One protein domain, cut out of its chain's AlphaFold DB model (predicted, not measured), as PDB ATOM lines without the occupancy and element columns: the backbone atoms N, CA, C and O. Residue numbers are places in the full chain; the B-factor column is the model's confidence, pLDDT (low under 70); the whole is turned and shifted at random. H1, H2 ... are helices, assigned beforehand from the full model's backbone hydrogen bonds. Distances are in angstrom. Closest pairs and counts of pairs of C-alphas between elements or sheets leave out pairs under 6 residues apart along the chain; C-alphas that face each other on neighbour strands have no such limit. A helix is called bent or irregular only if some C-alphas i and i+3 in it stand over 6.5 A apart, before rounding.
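Overview. This is residues 116 to 196 and 222 to 228 of the 269 residues of the protein "NMT1 domain-containing protein" of Ilumatobacter sp (UniProt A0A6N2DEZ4). A long helix, H1, sharply kinked near its beginning, makes one side of a loose, flat frame; H2 and H3 pack crosswise on each other beyond its far end, and short H4 packs on H1 just after the kink. After H3 a long loop, residues 177 to 196, swings out and folds back. The printed part has 88 residues with four named helices, H1, H2, H3, H4 along the chain, and no named strand; the class is all helix. The radius of gyration of the C-alphas is 16.2 A, and the C-alphas span 42 by 37 by 19 A.

Along the chain. H1, residues 116 to 140, begins with C-alpha 116 at (129.622, 103.290, 68.445) and is 29.7 A long. It is irregular, with C-alphas 121 and 124 8.7 A apart, and has a kink of 98 degrees near residue 123. H2, residues 144 to 154, is 15.2 A long. H3, residues 161 to 176, is 22.1 A long; it is irregular too, with C-alphas 170 and 173 7.2 A apart, and has a kink of 38 degrees near residue 170. H4, residues 224 to 228, is 6.1 A long and ends with C-alpha 228 at (119.200, 93.455, 63.282).

Arrangement. H1 touches H4 with residues 123 to 127 alone; the closest C-alphas, of Ala 127 and Pro 224, are 5.1 A apart. H1 and H2 are close but not clearly touching, their closest C-alphas, of Ala 140 and Thr 147, 5.6 A apart. H2 and H3 touch, closest at the C-alphas of Ala 148 and Ala 165, 5.1 A apart, at a steep tilt of 61 degrees, opposite ways. H1 and H3 are near each other; H4 is apart from H2 and H3. In H2 and H4 every O i to N i+4 pair is within hydrogen-bond range; in H1 19 of 21 are, in H3 10 of 12.

Size, cuts and confidence. The C-alphas farthest apart, of Glu 158 and Glu 226, are 43.2 A apart. Residues 197 to 221 are not printed, and C-alphas 196 and 222 stand 17.0 A apart across the cut. pLDDT is under 70 at residues 178 to 187 and 222 to 228.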
ATOM      1  N   ASP A 116     129.542 103.991  69.733       90.06
ATOM      2  CA  ASP A 116     129.622 103.290  68.445       90.06
ATOM      3  C   ASP A 116     130.033 101.823  68.638       90.06
ATOM      4  O   ASP A 116     129.421 100.927  68.066       90.06
ATOM      5  N   GLU A 117     130.991 101.551  69.533       93.00
ATOM      6  CA  GLU A 117     131.424 100.187  69.865       93.00
ATOM      7  C   GLU A 117     130.260  99.335  70.386       93.00
ATOM      8  O   GLU A 117     130.074  98.196  69.956       93.00
ATOM      9  N   THR A 118     129.435  99.880  71.287       93.19
ATOM     10  CA  THR A 118     128.259  99.170  71.810       93.19
ATOM     11  C   THR A 118     127.230  98.910  70.712       93.19
ATOM     12  O   THR A 118     126.658  97.824  70.673       93.19
ATOM     13  N   LEU A 119     127.011  99.852  69.789       89.75
ATOM     14  CA  LEU A 119     126.119  99.633  68.643       89.75
ATOM     15  C   LEU A 119     126.653  98.555  67.695       89.75
ATOM     16  O   LEU A 119     125.891  97.711  67.225       89.75
ATOM     17  N   GLU A 120     127.957  98.542  67.433       88.25
ATOM     18  CA  GLU A 120     128.586  97.572  66.534       88.25
ATOM     19  C   GLU A 120     128.581  96.144  67.099       88.25
ATOM     20  O   GLU A 120     128.438  95.168  66.348       88.25
ATOM     21  N   THR A 121     128.756  96.019  68.417       91.56
ATOM     22  CA  THR A 121     128.901  94.737  69.125       91.56
ATOM     23  C   THR A 121     127.581  94.183  69.664       91.56
ATOM     24  O   THR A 121     127.390  92.966  69.639       91.56
ATOM     25  N   HIS A 122     126.670  95.057  70.098       91.06
ATOM     26  CA  HIS A 122     125.414  94.731  70.786       91.06
ATOM     27  C   HIS A 122     124.193  95.433  70.166       91.06
ATOM     28  O   HIS A 122     123.198  95.691  70.840       91.06
ATOM     29  N   GLY A 123     124.259  95.777  68.876       88.81
ATOM     30  CA  GLY A 123     123.191  96.486  68.164       88.81
ATOM     31  C   GLY A 123     121.790  95.875  68.326       88.81
ATOM     32  O   GLY A 123     120.867  96.615  68.670       88.81
ATOM     33  N   PRO A 124     121.597  94.551  68.143       88.12
ATOM     34  CA  PRO A 124     120.297  93.913  68.361       88.12
ATOM     35  C   PRO A 124     119.767  94.052  69.798       88.12
ATOM     36  O   PRO A 124     118.565  94.205  70.001       88.12
ATOM     37  N   GLU A 125     120.639  94.012  70.804       90.50
ATOM     38  CA  GLU A 125     120.261  94.207  72.204       90.50
ATOM     39  C   GLU A 125     119.907  95.667  72.503       90.50
ATOM     40  O   GLU A 125     118.933  95.924  73.208       90.50
ATOM     41  N   VAL A 126     120.647  96.625  71.932       91.94
ATOM     42  CA  VAL A 126     120.325  98.059  72.028       91.94
ATOM     43  C   VAL A 126     118.959  98.346  71.396       91.94
ATOM     44  O   VAL A 126     118.162  99.069  71.992       91.94
ATOM     45  N   ALA A 127     118.667  97.738  70.241       86.38
ATOM     46  CA  ALA A 127     117.365  97.811  69.576       86.38
ATOM     47  C   ALA A 127     116.235  97.346  70.503       86.38
ATOM     48  O   ALA A 127     115.297  98.089  70.783       86.38
ATOM     49  N   ALA A 128     116.373  96.129  71.037       89.69
ATOM     50  CA  ALA A 128     115.375  95.528  71.911       89.69
ATOM     51  C   ALA A 128     115.181  96.329  73.206       89.69
ATOM     52  O   ALA A 128     114.053  96.490  73.669       89.69
ATOM     53  N   PHE A 129     116.264  96.851  73.790       94.44
ATOM     54  CA  PHE A 129     116.187  97.716  74.963       94.44
ATOM     55  C   PHE A 129     115.396  98.994  74.672       94.44
ATOM     56  O   PHE A 129     114.508  99.343  75.446       94.44
ATOM     57  N   ALA A 130     115.694  99.673  73.559       90.06
ATOM     58  CA  ALA A 130     114.996 100.891  73.167       90.06
ATOM     59  C   ALA A 130     113.499 100.628  72.935       90.06
ATOM     60  O   ALA A 130     112.665 101.349  73.480       90.06
ATOM     61  N   ASP A 131     113.151  99.556  72.219       86.62
ATOM     62  CA  ASP A 131     111.757  99.171  71.977       86.62
ATOM     63  C   ASP A 131     110.988  98.934  73.285       86.62
ATOM     64  O   ASP A 131     109.891  99.469  73.467       86.62
ATOM     65  N   ILE A 132     111.581  98.181  74.222       93.44
ATOM     66  CA  ILE A 132     110.989  97.911  75.541       93.44
ATOM     67  C   ILE A 132     110.841  99.204  76.348       93.44
ATOM     68  O   ILE A 132     109.802  99.422  76.970       93.44
ATOM     69  N   LEU A 133     111.854 100.072  76.339       93.81
ATOM     70  CA  LEU A 133     111.825 101.342  77.062       93.81
ATOM     71  C   LEU A 133     110.688 102.243  76.563       93.81
ATOM     72  O   LEU A 133     109.925 102.780  77.366       93.81
ATOM     73  N   TRP A 134     110.550 102.402  75.246       88.88
ATOM     74  CA  TRP A 134     109.523 103.264  74.659       88.88
ATOM     75  C   TRP A 134     108.118 102.684  74.809       88.88
ATOM     76  O   TRP A 134     107.167 103.439  75.006       88.88
ATOM     77  N   ASP A 135     107.968 101.359  74.771       88.00
ATOM     78  CA  ASP A 135     106.709 100.713  75.138       88.00
ATOM     79  C   ASP A 135     106.366 100.925  76.620       88.00
ATOM     80  O   ASP A 135     105.236 101.285  76.942       88.00
ATOM     81  N   GLY A 136     107.357 100.831  77.512       91.88
ATOM     82  CA  GLY A 136     107.206 101.156  78.931       91.88
ATOM     83  C   GLY A 136     106.685 102.576  79.159       91.88
ATOM     84  O   GLY A 136     105.758 102.766  79.941       91.88
ATOM     85  N   TRP A 137     107.191 103.565  78.415       91.50
ATOM     86  CA  TRP A 137     106.646 104.925  78.451       91.50
ATOM     87  C   TRP A 137     105.200 105.004  77.951       91.50
ATOM     88  O   TRP A 137     104.383 105.671  78.576       91.50
ATOM     89  N   ARG A 138     104.832 104.306  76.870       89.12
ATOM     90  CA  ARG A 138     103.427 104.266  76.415       89.12
ATOM     91  C   ARG A 138     102.511 103.653  77.477       89.12
ATOM     92  O   ARG A 138     101.429 104.178  77.725       89.12
ATOM     93  N   GLN A 139     102.956 102.582  78.132       91.12
ATOM     94  CA  GLN A 139     102.217 101.940  79.220       91.12
ATOM     95  C   GLN A 139     102.118 102.828  80.466       91.12
ATOM     96  O   GLN A 139     101.057 102.888  81.082       91.12
ATOM     97  N   ALA A 140     103.177 103.570  80.804       91.56
ATOM     98  CA  ALA A 140     103.197 104.496  81.936       91.56
ATOM     99  C   ALA A 140     102.073 105.547  81.858       91.56
ATOM    100  O   ALA A 140     101.495 105.923  82.880       91.56
ATOM    101  N   TYR A 141     101.720 105.975  80.645       92.38
ATOM    102  CA  TYR A 141     100.638 106.931  80.397       92.38
ATOM    103  C   TYR A 141      99.254 106.296  80.197       92.38
ATOM    104  O   TYR A 141      98.267 107.022  80.108       92.38
ATOM    105  N   ALA A 142      99.139 104.963  80.178       91.19
ATOM    106  CA  ALA A 142      97.836 104.295  80.161       91.19
ATOM    107  C   ALA A 142      97.088 104.459  81.499       91.19
ATOM    108  O   ALA A 142      95.861 104.539  81.513       91.19
ATOM    109  N   ASP A 143      97.831 104.539  82.608       92.81
ATOM    110  CA  ASP A 143      97.324 104.897  83.934       92.81
ATOM    111  C   ASP A 143      98.370 105.739  84.694       92.81
ATOM    112  O   ASP A 143      99.173 105.205  85.468       92.81
ATOM    113  N   PRO A 144      98.380 107.070  84.491       92.25
ATOM    114  CA  PRO A 144      99.343 107.951  85.142       92.25
ATOM    115  C   PRO A 144      99.278 107.916  86.676       92.25
ATOM    116  O   PRO A 144     100.291 108.138  87.338       92.25
ATOM    117  N   ALA A 145      98.109 107.634  87.263       94.94
ATOM    118  CA  ALA A 145      97.958 107.572  88.714       94.94
ATOM    119  C   ALA A 145      98.627 106.317  89.289       94.94
ATOM    120  O   ALA A 145      99.379 106.412  90.261       94.94
ATOM    121  N   ALA A 146      98.407 105.154  88.666       96.62
ATOM    122  CA  ALA A 146      99.083 103.920  89.056       96.62
ATOM    123  C   ALA A 146     100.602 104.013  88.844       96.62
ATOM    124  O   ALA A 146     101.370 103.587  89.707       96.62
ATOM    125  N   THR A 147     101.042 104.625  87.741       97.06
ATOM    126  CA  THR A 147     102.465 104.865  87.468       97.06
ATOM    127  C   THR A 147     103.104 105.768  88.519       97.06
ATOM    128  O   THR A 147     104.173 105.443  89.033       97.06
ATOM    129  N   ALA A 148     102.453 106.875  88.885       97.38
ATOM    130  CA  ALA A 148     102.941 107.764  89.937       97.38
ATOM    131  C   ALA A 148     103.043 107.046  91.293       97.38
ATOM    132  O   ALA A 148     104.044 107.192  91.994       97.38
ATOM    133  N   ALA A 149     102.046 106.226  91.641       97.56
ATOM    134  CA  ALA A 149     102.077 105.419  92.857       97.56
ATOM    135  C   ALA A 149     103.243 104.416  92.852       97.56
ATOM    136  O   ALA A 149     103.962 104.318  93.843       97.56
ATOM    137  N   LEU A 150     103.473 103.726  91.729       97.38
ATOM    138  CA  LEU A 150     104.611 102.820  91.558       97.38
ATOM    139  C   LEU A 150     105.951 103.557  91.700       97.38
ATOM    140  O   LEU A 150     106.858 103.061  92.365       97.38
ATOM    141  N   ALA A 151     106.078 104.738  91.089       96.31
ATOM    142  CA  ALA A 151     107.297 105.536  91.149       96.31
ATOM    143  C   ALA A 151     107.629 105.969  92.586       96.31
ATOM    144  O   ALA A 151     108.773 105.829  93.015       96.31
ATOM    145  N   VAL A 152     106.636 106.432  93.352       97.31
ATOM    146  CA  VAL A 152     106.806 106.795  94.772       97.31
ATOM    147  C   VAL A 152     107.130 105.575  95.635       97.31
ATOM    148  O   VAL A 152     108.038 105.636  96.462       97.31
ATOM    149  N   ASP A 153     106.435 104.455  95.421       97.25
ATOM    150  CA  ASP A 153     106.660 103.215  96.174       97.25
ATOM    151  C   ASP A 153     108.075 102.660  95.985       97.25
ATOM    152  O   ASP A 153     108.640 102.116  96.928       97.25
ATOM    153  N   ARG A 154     108.660 102.796  94.786       96.81
ATOM    154  CA  ARG A 154     109.919 102.120  94.427       96.81
ATOM    155  C   ARG A 154     111.148 103.005  94.325       96.81
ATOM    156  O   ARG A 154     112.244 102.490  94.520       96.81
ATOM    157  N   PHE A 155     110.989 104.276  93.971       94.69
ATOM    158  CA  PHE A 155     112.117 105.123  93.570       94.69
ATOM    159  C   PHE A 155     112.096 106.517  94.202       94.69
ATOM    160  O   PHE A 155     113.153 107.093  94.432       94.69
ATOM    161  N   LEU A 156     110.913 107.071  94.485       93.69
ATOM    162  CA  LEU A 156     110.732 108.457  94.926       93.69
ATOM    163  C   LEU A 156     110.093 108.516  96.320       93.69
ATOM    164  O   LEU A 156     109.078 109.183  96.513       93.69
ATOM    165  N   HIS A 157     110.680 107.806  97.287       91.81
ATOM    166  CA  HIS A 157     110.100 107.604  98.624       91.81
ATOM    167  C   HIS A 157     109.835 108.898  99.411       91.81
ATOM    168  O   HIS A 157     108.971 108.920 100.284       91.81
ATOM    169  N   GLU A 158     110.571 109.972  99.117       90.19
ATOM    170  CA  GLU A 158     110.400 111.284  99.758       90.19
ATOM    171  C   GLU A 158     109.344 112.160  99.063       90.19
ATOM    172  O   GLU A 158     108.977 113.219  99.569       90.19
ATOM    173  N   SER A 159     108.831 111.721  97.911       92.75
ATOM    174  CA  SER A 159     107.837 112.452  97.132       92.75
ATOM    175  C   SER A 159     106.402 112.056  97.496       92.75
ATOM    176  O   SER A 159     106.124 111.020  98.094       92.75
ATOM    177  N   ASN A 160     105.451 112.890  97.079       94.81
ATOM    178  CA  ASN A 160     104.020 112.639  97.192       94.81
ATOM    179  C   ASN A 160     103.436 112.091  95.869       94.81
ATOM    180  O   ASN A 160     103.823 112.538  94.788       94.81
ATOM    181  N   VAL A 161     102.491 111.143  95.950       97.12
ATOM    182  CA  VAL A 161     101.845 110.521  94.774       97.12
ATOM    183  C   VAL A 161     101.065 111.534  93.935       97.12
ATOM    184  O   VAL A 161     101.142 111.483  92.712       97.12
ATOM    185  N   ASP A 162     100.362 112.480  94.558       96.50
ATOM    186  CA  ASP A 162      99.589 113.503  93.846       96.50
ATOM    187  C   ASP A 162     100.508 114.470  93.088       96.50
ATOM    188  O   ASP A 162     100.216 114.828  91.946       96.50
ATOM    189  N   VAL A 163     101.650 114.829  93.691       96.81
ATOM    190  CA  VAL A 163     102.708 115.626  93.045       96.81
ATOM    191  C   VAL A 163     103.231 114.896  91.811       96.81
ATOM    192  O   VAL A 163     103.217 115.455  90.716       96.81
ATOM    193  N   GLN A 164     103.619 113.625  91.951       97.62
ATOM    194  CA  GLN A 164     104.149 112.841  90.831       97.62
ATOM    195  C   GLN A 164     103.099 112.591  89.744       97.62
ATOM    196  O   GLN A 164     103.418 112.623  88.557       97.62
ATOM    197  N   ALA A 165     101.829 112.417  90.113       97.06
ATOM    198  CA  ALA A 165     100.741 112.287  89.152       97.06
ATOM    199  C   ALA A 165     100.470 113.595  88.389       97.06
ATOM    200  O   ALA A 165     100.059 113.545  87.229       97.06
ATOM    201  N   GLU A 166     100.644 114.767  89.013       97.06
ATOM    202  CA  GLU A 166     100.572 116.066  88.325       97.06
ATOM    203  C   GLU A 166     101.761 116.274  87.386       97.06
ATOM    204  O   GLU A 166     101.540 116.628  86.226       97.06
ATOM    205  N   ILE A 167     102.984 115.985  87.845       96.88
ATOM    206  CA  ILE A 167     104.202 116.044  87.025       96.88
ATOM    207  C   ILE A 167     104.042 115.151  85.792       96.88
ATOM    208  O   ILE A 167     104.172 115.636  84.670       96.88
ATOM    209  N   LEU A 168     103.677 113.877  85.974       95.38
ATOM    210  CA  LEU A 168     103.534 112.928  84.869       95.38
ATOM    211  C   LEU A 168     102.502 113.409  83.841       95.38
ATOM    212  O   LEU A 168     102.786 113.412  82.650       95.38
ATOM    213  N   ARG A 169     101.339 113.908  84.277       94.75
ATOM    214  CA  ARG A 169     100.341 114.494  83.360       94.75
ATOM    215  C   ARG A 169     100.877 115.717  82.611       94.75
ATOM    216  O   ARG A 169     100.607 115.864  81.425       94.75
ATOM    217  N   GLY A 170     101.633 116.589  83.279       93.25
ATOM    218  CA  GLY A 170     102.250 117.759  82.647       93.25
ATOM    219  C   GLY A 170     103.367 117.408  81.658       93.25
ATOM    220  O   GLY A 170     103.596 118.147  80.704       93.25
ATOM    221  N   MET A 171     104.040 116.273  81.858       93.62
ATOM    222  CA  MET A 171     105.106 115.779  80.986       93.62
ATOM    223  C   MET A 171     104.591 115.200  79.661       93.62
ATOM    224  O   MET A 171     105.366 115.140  78.708       93.62
ATOM    225  N   GLU A 172     103.318 114.799  79.562       92.19
ATOM    226  CA  GLU A 172     102.751 114.131  78.378       92.19
ATOM    227  C   GLU A 172     103.072 114.828  77.038       92.19
ATOM    228  O   GLU A 172     103.640 114.169  76.159       92.19
ATOM    229  N   PRO A 173     102.817 116.144  76.855       89.50
ATOM    230  CA  PRO A 173     103.129 116.827  75.597       89.50
ATOM    231  C   PRO A 173     104.634 116.894  75.313       89.50
ATOM    232  O   PRO A 173     105.041 116.922  74.154       89.50
ATOM    233  N   PHE A 174     105.481 116.869  76.344       91.00
ATOM    234  CA  PHE A 174     106.930 116.818  76.166       91.00
ATOM    235  C   PHE A 174     107.394 115.412  75.786       91.00
ATOM    236  O   PHE A 174     108.347 115.291  75.026       91.00
ATOM    237  N   VAL A 175     106.736 114.355  76.268       91.06
ATOM    238  CA  VAL A 175     107.099 112.959  75.969       91.06
ATOM    239  C   VAL A 175     106.641 112.534  74.574       91.06
ATOM    240  O   VAL A 175     107.406 111.926  73.826       91.06
ATOM    241  N   PHE A 176     105.400 112.856  74.211       86.69
ATOM    242  CA  PHE A 176     104.805 112.434  72.939       86.69
ATOM    243  C   PHE A 176     104.885 113.495  71.839       86.69
ATOM    244  O   PHE A 176     104.543 113.194  70.698       86.69
ATOM    245  N   GLY A 177     105.360 114.700  72.167       77.56
ATOM    246  CA  GLY A 177     105.372 115.850  71.270       77.56
ATOM    247  C   GLY A 177     103.979 116.457  71.087       77.56
ATOM    248  O   GLY A 177     102.952 115.798  71.252       77.56
ATOM    249  N   GLU A 178     103.926 117.730  70.699       63.25
ATOM    250  CA  GLU A 178     102.683 118.303  70.188       63.25
ATOM    251  C   GLU A 178     102.406 117.751  68.783       63.25
ATOM    252  O   GLU A 178     103.308 117.658  67.943       63.25
ATOM    253  N   ALA A 179     101.149 117.401  68.494       45.84
ATOM    254  CA  ALA A 179     100.717 117.140  67.128       45.84
ATOM    255  C   ALA A 179     100.852 118.442  66.325       45.84
ATOM    256  O   ALA A 179      99.944 119.272  66.315       45.84
ATOM    257  N   THR A 180     101.999 118.658  65.683       36.31
ATOM    258  CA  THR A 180     102.185 119.837  64.840       36.31
ATOM    259  C   THR A 180     101.170 119.786  63.700       36.31
ATOM    260  O   THR A 180     101.081 118.819  62.939       36.31
ATOM    261  N   VAL A 181     100.349 120.829  63.588       29.20
ATOM    262  CA  VAL A 181      99.428 120.986  62.463       29.20
ATOM    263  C   VAL A 181     100.268 121.160  61.193       29.20
ATOM    264  O   VAL A 181     100.821 122.228  60.957       29.20
ATOM    265  N   GLY A 182     100.361 120.107  60.374       30.53
ATOM    266  CA  GLY A 182     100.923 120.154  59.018       30.53
ATOM    267  C   GLY A 182     102.369 119.669  58.834       30.53
ATOM    268  O   GLY A 182     102.858 119.736  57.708       30.53
ATOM    269  N   GLY A 183     103.038 119.167  59.875       34.38
ATOM    270  CA  GLY A 183     104.318 118.448  59.761       34.38
ATOM    271  C   GLY A 183     104.122 116.928  59.676       34.38
ATOM    272  O   GLY A 183     103.001 116.456  59.899       34.38
ATOM    273  N   PRO A 184     105.166 116.127  59.358       36.03
ATOM    274  CA  PRO A 184     105.114 114.694  59.644       36.03
ATOM    275  C   PRO A 184     104.700 114.537  61.114       36.03
ATOM    276  O   PRO A 184     105.172 115.288  61.967       36.03
ATOM    277  N   GLY A 185     103.722 113.662  61.382       40.94
ATOM    278  CA  GLY A 185     103.134 113.500  62.717       40.94
ATOM    279  C   GLY A 185     104.206 113.327  63.800       40.94
ATOM    280  O   GLY A 185     105.336 112.971  63.467       40.94
ATOM    281  N   PRO A 186     103.875 113.590  65.079       47.00
ATOM    282  CA  PRO A 186     104.873 113.692  66.135       47.00
ATOM    283  C   PRO A 186     105.816 112.493  66.099       47.00
ATOM    284  O   PRO A 186     105.368 111.351  65.945       47.00
ATOM    285  N   ALA A 187     107.114 112.744  66.261       52.75
ATOM    286  CA  ALA A 187     108.012 111.697  66.707       52.75
ATOM    287  C   ALA A 187     107.424 111.174  68.026       52.75
ATOM    288  O   ALA A 187     107.475 111.844  69.055       52.75
ATOM    289  N   SER A 188     106.761 110.016  67.969       70.81
ATOM    290  CA  SER A 188     106.242 109.355  69.163       70.81
ATOM    291  C   SER A 188     107.402 109.129  70.128       70.81
ATOM    292  O   SER A 188     108.530 108.986  69.656       70.81
ATOM    293  N   VAL A 189     107.130 109.041  71.432       84.25
ATOM    294  CA  VAL A 189     108.134 108.755  72.472       84.25
ATOM    295  C   VAL A 189     109.288 107.867  71.981       84.25
ATOM    296  O   VAL A 189     109.063 106.808  71.387       84.25
ATOM    297  N   GLY A 190     110.522 108.333  72.196       86.19
ATOM    298  CA  GLY A 190     111.742 107.682  71.723       86.19
ATOM    299  C   GLY A 190     112.237 108.149  70.355       86.19
ATOM    300  O   GLY A 190     113.429 108.039  70.083       86.19
ATOM    301  N   GLY A 191     111.375 108.711  69.510       86.81
ATOM    302  CA  GLY A 191     111.767 109.219  68.200       86.81
ATOM    303  C   GLY A 191     112.628 110.482  68.282       86.81
ATOM    304  O   GLY A 191     112.476 111.301  69.190       86.81
ATOM    305  N   ILE A 192     113.517 110.638  67.301       87.25
ATOM    306  CA  ILE A 192     114.233 111.883  67.021       87.25
ATOM    307  C   ILE A 192     114.043 112.192  65.537       87.25
ATOM    308  O   ILE A 192     114.485 111.437  64.674       87.25
ATOM    309  N   ASP A 193     113.383 113.308  65.252       87.12
ATOM    310  CA  ASP A 193     113.268 113.855  63.905       87.12
ATOM    311  C   ASP A 193     114.600 114.489  63.463       87.12
ATOM    312  O   ASP A 193     115.193 115.277  64.210       87.12
ATOM    313  N   VAL A 194     115.068 114.115  62.266       87.44
ATOM    314  CA  VAL A 194     116.378 114.510  61.719       87.44
ATOM    315  C   VAL A 194     116.439 116.011  61.467       87.44
ATOM    316  O   VAL A 194     117.374 116.655  61.935       87.44
ATOM    317  N   ASP A 195     115.433 116.567  60.788       87.88
ATOM    318  CA  ASP A 195     115.398 117.985  60.415       87.88
ATOM    319  C   ASP A 195     115.372 118.865  61.668       87.88
ATOM    320  O   ASP A 195     116.050 119.889  61.765       87.88
ATOM    321  N   ARG A 196     114.630 118.430  62.687       88.06
ATOM    322  CA  ARG A 196     114.575 119.111  63.975       88.06
ATOM    323  C   ARG A 196     115.870 118.984  64.775       88.06
ATOM    324  O   ARG A 196     116.244 119.925  65.482       88.06
ATOM    325  N   PRO A 222     122.083 104.244  63.342       69.31
ATOM    326  CA  PRO A 222     121.358 103.658  62.221       69.31
ATOM    327  C   PRO A 222     120.115 102.915  62.723       69.31
ATOM    328  O   PRO A 222     120.083 102.477  63.877       69.31
ATOM    329  N   ASP A 223     119.105 102.776  61.859       63.00
ATOM    330  CA  ASP A 223     117.841 102.136  62.225       63.00
ATOM    331  C   ASP A 223     118.123 100.751  62.846       63.00
ATOM    332  O   ASP A 223     118.756  99.897  62.207       63.00
ATOM    333  N   PRO A 224     117.683 100.500  64.091       51.16
ATOM    334  CA  PRO A 224     117.924  99.230  64.755       51.16
ATOM    335  C   PRO A 224     117.406  98.012  63.962       51.16
ATOM    336  O   PRO A 224     117.992  96.929  64.053       51.16
ATOM    337  N   ALA A 225     116.370  98.178  63.130       46.69
ATOM    338  CA  ALA A 225     115.862  97.142  62.233       46.69
ATOM    339  C   ALA A 225     116.827  96.829  61.073       46.69
ATOM    340  O   ALA A 225     116.973  95.664  60.687       46.69
ATOM    341  N   GLU A 226     117.538  97.834  60.550       52.59
ATOM    342  CA  GLU A 226     118.597  97.644  59.550       52.59
ATOM    343  C   GLU A 226     119.811  96.921  60.154       52.59
ATOM    344  O   GLU A 226     120.414  96.054  59.514       52.59
ATOM    345  N   VAL A 227     120.128  97.205  61.423       49.50
ATOM    346  CA  VAL A 227     121.222  96.549  62.155       49.50
ATOM    347  C   VAL A 227     120.879  95.092  62.485       49.50
ATOM    348  O   VAL A 227     121.697  94.199  62.240       49.50
ATOM    349  N   ALA A 228     119.662  94.809  62.960       45.19
ATOM    350  CA  ALA A 228     119.200  93.455  63.282       45.19
ATOM    351  C   ALA A 228     119.108  92.536  62.047       45.19
ATOM    352  O   ALA A 228     119.417  91.346  62.133       45.19
TER     353      ALA A 228